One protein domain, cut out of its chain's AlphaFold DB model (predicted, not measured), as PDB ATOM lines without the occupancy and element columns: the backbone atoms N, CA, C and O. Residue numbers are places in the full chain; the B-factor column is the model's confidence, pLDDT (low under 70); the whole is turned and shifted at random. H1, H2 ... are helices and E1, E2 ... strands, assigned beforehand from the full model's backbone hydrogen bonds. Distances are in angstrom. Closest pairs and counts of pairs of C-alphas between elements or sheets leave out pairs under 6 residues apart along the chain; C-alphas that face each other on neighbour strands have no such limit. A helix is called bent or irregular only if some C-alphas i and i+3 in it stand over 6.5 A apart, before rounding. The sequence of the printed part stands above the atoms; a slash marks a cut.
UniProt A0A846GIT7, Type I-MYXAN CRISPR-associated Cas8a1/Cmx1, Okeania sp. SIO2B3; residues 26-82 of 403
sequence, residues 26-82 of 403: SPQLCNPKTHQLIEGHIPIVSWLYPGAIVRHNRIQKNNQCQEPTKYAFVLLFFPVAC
ATOM      1  N   SER A  26     109.650 100.804 158.700       84.44
ATOM      2  CA  SER A  26     109.145 100.005 157.569       84.44
ATOM      3  C   SER A  26     109.159  98.479 157.806       84.44
ATOM      4  O   SER A  26     108.121  97.859 157.590       84.44
ATOM      5  N   PRO A  27     110.227  97.852 158.348       86.12
ATOM      6  CA  PRO A  27     110.245  96.405 158.599       86.12
ATOM      7  C   PRO A  27     109.232  95.930 159.651       86.12
ATOM      8  O   PRO A  27     108.962  94.739 159.744       86.12
ATOM      9  N   GLN A  28     108.709  96.847 160.473       84.56
ATOM     10  CA  GLN A  28     107.698  96.555 161.494       84.56
ATOM     11  C   GLN A  28     106.272  96.751 160.958       84.56
ATOM     12  O   GLN A  28     105.329  96.235 161.550       84.56
ATOM     13  N   LEU A  29     106.113  97.476 159.845       87.00
ATOM     14  CA  LEU A  29     104.827  97.719 159.184       87.00
ATOM     15  C   LEU A  29     104.599  96.827 157.969       87.00
ATOM     16  O   LEU A  29     103.454  96.503 157.671       87.00
ATOM     17  N   CYS A  30     105.661  96.470 157.252       88.62
ATOM     18  CA  CYS A  30     105.575  95.804 155.963       88.62
ATOM     19  C   CYS A  30     106.197  94.412 156.013       88.62
ATOM     20  O   CYS A  30     107.236  94.191 156.636       88.62
ATOM     21  N   ASN A  31     105.594  93.476 155.287       87.94
ATOM     22  CA  ASN A  31     106.203  92.180 155.054       87.94
ATOM     23  C   ASN A  31     107.462  92.377 154.183       87.94
ATOM     24  O   ASN A  31     107.361  92.923 153.082       87.94
ATOM     25  N   PRO A  32     108.647  91.929 154.631       84.62
ATOM     26  CA  PRO A  32     109.905  92.193 153.936       84.62
ATOM     27  C   PRO A  32     110.009  91.517 152.562       84.62
ATOM     28  O   PRO A  32     110.840  91.926 151.762       84.62
ATOM     29  N   LYS A  33     109.190  90.491 152.283       86.88
ATOM     30  CA  LYS A  33     109.167  89.785 150.994       86.88
ATOM     31  C   LYS A  33     108.161  90.378 150.011       86.88
ATOM     32  O   LYS A  33     108.433  90.408 148.819       86.88
ATOM     33  N   THR A  34     106.990  90.800 150.491       88.31
ATOM     34  CA  THR A  34     105.902  91.292 149.623       88.31
ATOM     35  C   THR A  34     105.831  92.815 149.560       88.31
ATOM     36  O   THR A  34     105.118  93.350 148.718       88.31
ATOM     37  N   HIS A  35     106.535  93.519 150.452       83.75
ATOM     38  CA  HIS A  35     106.484  94.974 150.641       83.75
ATOM     39  C   HIS A  35     105.079  95.539 150.925       83.75
ATOM     40  O   HIS A  35     104.877  96.751 150.899       83.75
ATOM     41  N   GLN A  36     104.112  94.675 151.241       88.62
ATOM     42  CA  GLN A  36     102.754  95.055 151.623       88.62
ATOM     43  C   GLN A  36     102.652  95.262 153.135       88.62
ATOM     44  O   GLN A  36     103.408  94.654 153.896       88.62
ATOM     45  N   LEU A  37     101.699  96.096 153.566       88.06
ATOM     46  CA  LEU A  37     101.385  96.275 154.985       88.06
ATOM     47  C   LEU A  37     100.985  94.934 155.611       88.06
ATOM     48  O   LEU A  37     100.212  94.173 155.035       88.06
ATOM     49  N   ILE A  38     101.503  94.662 156.804       89.00
ATOM     50  CA  ILE A  38     101.138  93.490 157.594       89.00
ATOM     51  C   ILE A  38      99.673  93.635 158.013       89.00
ATOM     52  O   ILE A  38      99.291  94.636 158.619       89.00
ATOM     53  N   GLU A  39      98.849  92.637 157.715       87.12
ATOM     54  CA  GLU A  39      97.481  92.587 158.226       87.12
ATOM     55  C   GLU A  39      97.481  92.239 159.720       87.12
ATOM     56  O   GLU A  39      98.204  91.350 160.168       87.12
ATOM     57  N   GLY A  40      96.667  92.948 160.504       87.44
ATOM     58  CA  GLY A  40      96.545  92.738 161.945       87.44
ATOM     59  C   GLY A  40      96.974  93.948 162.769       87.44
ATOM     60  O   GLY A  40      96.840  95.092 162.330       87.44
ATOM     61  N   HIS A  41      97.427  93.678 163.993       88.38
ATOM     62  CA  HIS A  41      97.809  94.694 164.968       88.38
ATOM     63  C   HIS A  41      99.294  94.591 165.291       88.38
ATOM     64  O   HIS A  41      99.834  93.493 165.429       88.38
ATOM     65  N   ILE A  42      99.937  95.743 165.460       87.00
ATOM     66  CA  ILE A  42     101.324  95.832 165.898       87.00
ATOM     67  C   ILE A  42     101.416  96.597 167.218       87.00
ATOM     68  O   ILE A  42     100.612  97.496 167.477       87.00
ATOM     69  N   PRO A  43     102.387  96.261 168.078       82.00
ATOM     70  CA  PRO A  43     102.602  97.005 169.305       82.00
ATOM     71  C   PRO A  43     103.065  98.436 169.012       82.00
ATOM     72  O   PRO A  43     104.046  98.646 168.299       82.00
ATOM     73  N   ILE A  44     102.421  99.420 169.637       79.62
ATOM     74  CA  ILE A  44     102.838 100.822 169.587       79.62
ATOM     75  C   ILE A  44     103.533 101.232 170.887       79.62
ATOM     76  O   ILE A  44     103.096 100.927 171.997       79.62
ATOM     77  N   VAL A  45     104.669 101.916 170.749       74.12
ATOM     78  CA  VAL A  45     105.502 102.377 171.870       74.12
ATOM     79  C   VAL A  45     106.115 103.742 171.578       74.12
ATOM     80  O   VAL A  45     106.240 104.163 170.421       74.12
ATOM     81  N   SER A  46     106.589 104.408 172.635       72.75
ATOM     82  CA  SER A  46     107.252 105.711 172.531       72.75
ATOM     83  C   SER A  46     106.316 106.739 171.881       72.75
ATOM     84  O   SER A  46     105.150 106.809 172.247       72.75
ATOM     85  N   TRP A  47     106.777 107.546 170.926       75.50
ATOM     86  CA  TRP A  47     105.983 108.640 170.354       75.50
ATOM     87  C   TRP A  47     104.763 108.218 169.530       75.50
ATOM     88  O   TRP A  47     103.901 109.063 169.312       75.50
ATOM     89  N   LEU A  48     104.652 106.942 169.132       79.06
ATOM     90  CA  LEU A  48     103.412 106.412 168.543       79.06
ATOM     91  C   LEU A  48     102.273 106.376 169.571       79.06
ATOM     92  O   LEU A  48     101.111 106.374 169.198       79.06
ATOM     93  N   TYR A  49     102.605 106.390 170.863       77.38
ATOM     94  CA  TYR A  49     101.649 106.534 171.951       77.38
ATOM     95  C   TYR A  49     102.121 107.646 172.901       77.38
ATOM     96  O   TYR A  49     102.831 107.386 173.884       77.38
ATOM     97  N   PRO A  50     101.777 108.915 172.617       68.62
ATOM     98  CA  PRO A  50     102.158 110.040 173.458       68.62
ATOM     99  C   PRO A  50     101.761 109.784 174.917       68.62
ATOM    100  O   PRO A  50     100.598 109.561 175.231       68.62
ATOM    101  N   GLY A  51     102.742 109.786 175.823       62.12
ATOM    102  CA  GLY A  51     102.510 109.553 177.252       62.12
ATOM    103  C   GLY A  51     102.776 108.128 177.755       62.12
ATOM    104  O   GLY A  51     102.983 107.985 178.964       62.12
ATOM    105  N   ALA A  52     102.895 107.108 176.887       62.34
ATOM    106  CA  ALA A  52     103.390 105.787 177.301       62.34
ATOM    107  C   ALA A  52     104.910 105.755 177.355       62.34
ATOM    108  O   ALA A  52     105.607 105.901 176.353       62.34
ATOM    109  N   ILE A  53     105.423 105.469 178.547       55.53
ATOM    110  CA  ILE A  53     106.819 105.111 178.759       55.53
ATOM    111  C   ILE A  53     106.820 103.670 179.259       55.53
ATOM    112  O   ILE A  53     106.427 103.401 180.395       55.53
ATOM    113  N   VAL A  54     107.249 102.734 178.411       51.56
ATOM    114  CA  VAL A  54     107.462 101.342 178.822       51.56
ATOM    115  C   VAL A  54     108.733 101.301 179.670       51.56
ATOM    116  O   VAL A  54     109.812 101.620 179.180       51.56
ATOM    117  N   ARG A  55     108.610 100.958 180.958       45.00
ATOM    118  CA  ARG A  55     109.744 100.955 181.906       45.00
ATOM    119  C   ARG A  55     110.396  99.600 182.144       45.00
ATOM    120  O   ARG A  55     111.550  99.569 182.552       45.00
ATOM    121  N   HIS A  56     109.696  98.492 181.918       44.16
ATOM    122  CA  HIS A  56     110.199  97.176 182.311       44.16
ATOM    123  C   HIS A  56     109.904  96.116 181.247       44.16
ATOM    124  O   HIS A  56     108.744  95.787 181.004       44.16
ATOM    125  N   ASN A  57     110.963  95.522 180.677       47.44
ATOM    126  CA  ASN A  57     110.878  94.409 179.717       47.44
ATOM    127  C   ASN A  57     110.067  93.210 180.253       47.44
ATOM    128  O   ASN A  57     109.474  92.475 179.474       47.44
ATOM    129  N   ARG A  58     109.976  93.027 181.582       42.53
ATOM    130  CA  ARG A  58     109.193  91.942 182.209       42.53
ATOM    131  C   ARG A  58     107.666  92.098 182.100       42.53
ATOM    132  O   ARG A  58     106.977  91.099 182.246       42.53
ATOM    133  N   ILE A  59     107.137  93.299 181.832       46.38
ATOM    134  CA  ILE A  59     105.679  93.572 181.748       46.38
ATOM    135  C   ILE A  59     105.245  93.872 180.293       46.38
ATOM    136  O   ILE A  59     104.068  94.085 180.016       46.38
ATOM    137  N   GLN A  60     106.179  93.833 179.331       49.91
ATOM    138  CA  GLN A  60     105.913  94.135 177.915       49.91
ATOM    139  C   GLN A  60     104.780  93.298 177.312       49.91
ATOM    140  O   GLN A  60     104.006  93.825 176.530       49.91
ATOM    141  N   LYS A  61     104.629  92.021 177.682       50.84
ATOM    142  CA  LYS A  61     103.669  91.142 176.997       50.84
ATOM    143  C   LYS A  61     102.193  91.404 177.329       50.84
ATOM    144  O   LYS A  61     101.358  91.096 176.490       50.84
ATOM    145  N   ASN A  62     101.871  91.987 178.489       46.25
ATOM    146  CA  ASN A  62     100.474  92.077 178.946       46.25
ATOM    147  C   ASN A  62      99.852  93.480 178.836       46.25
ATOM    148  O   ASN A  62      98.634  93.579 178.803       46.25
ATOM    149  N   ASN A  63     100.655  94.550 178.748       52.16
ATOM    150  CA  ASN A  63     100.163  95.941 178.754       52.16
ATOM    151  C   ASN A  63     100.646  96.779 177.555       52.16
ATOM    152  O   ASN A  63     100.588  98.010 177.591       52.16
ATOM    153  N   GLN A  64     101.189  96.147 176.513       64.94
ATOM    154  CA  GLN A  64     101.631  96.868 175.323       64.94
ATOM    155  C   GLN A  64     100.418  97.171 174.447       64.94
ATOM    156  O   GLN A  64      99.752  96.261 173.961       64.94
ATOM    157  N   CYS A  65     100.118  98.460 174.292       74.44
ATOM    158  CA  CYS A  65      99.042  98.918 173.427       74.44
ATOM    159  C   CYS A  65      99.333  98.462 171.994       74.44
ATOM    160  O   CYS A  65     100.467  98.579 171.522       74.44
ATOM    161  N   GLN A  66      98.329  97.894 171.339       84.19
ATOM    162  CA  GLN A  66      98.424  97.435 169.962       84.19
ATOM    163  C   GLN A  66      97.466  98.245 169.106       84.19
ATOM    164  O   GLN A  66      96.339  98.499 169.517       84.19
ATOM    165  N   GLU A  67      97.910  98.605 167.911       87.69
ATOM    166  CA  GLU A  67      97.089  99.297 166.924       87.69
ATOM    167  C   GLU A  67      97.108  98.534 165.605       87.69
ATOM    168  O   GLU A  67      98.135  97.935 165.264       87.69
ATOM    169  N   PRO A  68      96.021  98.578 164.818       91.25
ATOM    170  CA  PRO A  68      96.049  98.133 163.438       91.25
ATOM    171  C   PRO A  68      97.226  98.760 162.689       91.25
ATOM    172  O   PRO A  68      97.468  99.965 162.806       91.25
ATOM    173  N   THR A  69      97.916  97.983 161.857       89.75
ATOM    174  CA  THR A  69      99.100  98.441 161.101       89.75
ATOM    175  C   THR A  69      98.837  99.740 160.329       89.75
ATOM    176  O   THR A  69      99.679 100.637 160.297       89.75
ATOM    177  N   LYS A  70      97.624  99.897 159.779       89.12
ATOM    178  CA  LYS A  70      97.170 101.122 159.101       89.12
ATOM    179  C   LYS A  70      97.162 102.362 160.005       89.12
ATOM    180  O   LYS A  70      97.521 103.441 159.548       89.12
ATOM    181  N   TYR A  71      96.787 102.230 161.276       88.81
ATOM    182  CA  TYR A  71      96.787 103.341 162.231       88.81
ATOM    183  C   TYR A  71      98.186 103.589 162.782       88.81
ATOM    184  O   TYR A  71      98.602 104.739 162.882       88.81
ATOM    185  N   ALA A  72      98.959 102.530 163.032       87.62
ATOM    186  CA  ALA A  72     100.357 102.662 163.424       87.62
ATOM    187  C   ALA A  72     101.198 103.394 162.361       87.62
ATOM    188  O   ALA A  72     102.042 104.218 162.712       87.62
ATOM    189  N   PHE A  73     100.920 103.168 161.071       86.94
ATOM    190  CA  PHE A  73     101.509 103.949 159.982       86.94
ATOM    191  C   PHE A  73     101.161 105.440 160.084       86.94
ATOM    192  O   PHE A  73     102.055 106.279 160.023       86.94
ATOM    193  N   VAL A  74      99.887 105.784 160.303       86.38
ATOM    194  CA  VAL A  74      99.457 107.186 160.479       86.38
ATOM    195  C   VAL A  74     100.135 107.828 161.696       86.38
ATOM    196  O   VAL A  74     100.585 108.973 161.626       86.38
ATOM    197  N   LEU A  75     100.286 107.081 162.793       86.25
ATOM    198  CA  LEU A  75     100.927 107.554 164.021       86.25
ATOM    199  C   LEU A  75     102.407 107.932 163.832       86.25
ATOM    200  O   LEU A  75     102.919 108.745 164.603       86.25
ATOM    201  N   LEU A  76     103.094 107.440 162.793       85.38
ATOM    202  CA  LEU A  76     104.460 107.885 162.469       85.38
ATOM    203  C   LEU A  76     104.537 109.385 162.177       85.38
ATOM    204  O   LEU A  76     105.533 110.033 162.497       85.38
ATOM    205  N   PHE A  77     103.477 109.947 161.599       83.19
ATOM    206  CA  PHE A  77     103.405 111.359 161.226       83.19
ATOM    207  C   PHE A  77     102.901 112.244 162.366       83.19
ATOM    208  O   PHE A  77     102.961 113.472 162.276       83.19
ATOM    209  N   PHE A  78     102.454 111.636 163.465       83.62
ATOM    210  CA  PHE A  78     101.875 112.326 164.607       83.62
ATOM    211  C   PHE A  78     102.766 113.455 165.175       83.62
ATOM    212  O   PHE A  78     102.247 114.557 165.379       83.62
ATOM    213  N   PRO A  79     104.100 113.282 165.347       81.00
ATOM    214  CA  PRO A  79     104.978 114.348 165.850       81.00
ATOM    215  C   PRO A  79     105.129 115.550 164.915       81.00
ATOM    216  O   PRO A  79     105.466 116.656 165.351       81.00
ATOM    217  N   VAL A  80     104.903 115.325 163.621       81.12
ATOM    218  CA  VAL A  80     104.990 116.363 162.599       81.12
ATOM    219  C   VAL A  80     103.650 117.076 162.474       81.12
ATOM    220  O   VAL A  80     103.635 118.300 162.422       81.12
ATOM    221  N   ALA A  81     102.532 116.347 162.502       84.69
ATOM    222  CA  ALA A  81     101.194 116.921 162.378       84.69
ATOM    223  C   ALA A  81     100.765 117.735 163.615       84.69
ATOM    224  O   ALA A  81     100.151 118.796 163.482       84.69
ATOM    225  N   CYS A  82     101.111 117.270 164.817       89.75
ATOM    226  CA  CYS A  82     100.632 117.865 166.063       89.75
ATOM    227  C   CYS A  82     101.503 119.024 166.564       89.75
ATOM    228  O   CYS A  82     102.664 119.200 166.173       89.75
TER     229      CYS A  82
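This is residues 26 to 82 of the 403 residues of the protein "Type I-MYXAN CRISPR-associated Cas8a1/Cmx1" of Okeania sp. SIO2B3 (UniProt A0A846GIT7). A small antiparallel pair of three-residue strands, E1 and E2, lies near the middle of a flat model, and the chain leads away from it in loops and short helices. H3 follows directly on E2 and leads on to H4, far from the middle; H2, also far out, lies at the end of the long unnamed stretch 44 to 56. The printed part has 57 residues, under half in named elements, in the order H1 E1 H2 E2 H3 H4, a mixed class. It is only just compact, close to loose, with a radius of gyration of the C-alphas of 12.3 A and spans of 34 by 29 by 14 A.

Look first at E1, residues 41 to 43, and E2, residues 66 to 68: they are antiparallel at 143 degrees, with N 42 and O 67 2.8 A apart, within hydrogen-bond range. H3, residues 69 to 75, comes closest to E1 at the C-alphas of His 41 and Thr 69, 5.5 A. H1, residues 26 to 29, only just touches H3, with 3 pairs of C-alphas within 8 A, the closest Leu 29 and Thr 69 at 6.1 A. H4, residues 78 to 81, and H3 meet only through their link. H2, residues 57 to 63, is apart from H1, H3 and H4. Every O i to N i+4 pair is within hydrogen-bond range in H3; in H2 0 of 3 are, and 1 of 4 O i to N i+3 pairs; H1 and H4 are too short for an i+4 pair.

Find C-alpha 41 at (97.809, 94.694, 164.968); E1 runs 6.9 A from there, and E2 7.0 A. H2 spans 10.9 A and is irregular, C-alphas 58 and 61 being 7.6 A apart. H3 spans 9.7 A, H1 5.1 A, and H4 5.2 A, ending at C-alpha 81, (101.194, 116.921, 162.378).

The C-alphas farthest apart, of Thr 34 and Arg 55, are 33.9 A apart. The printed part has no cut. The links H1 to E1 and E1 to H2 are long. Residues 50 to 64 have pLDDT under 70.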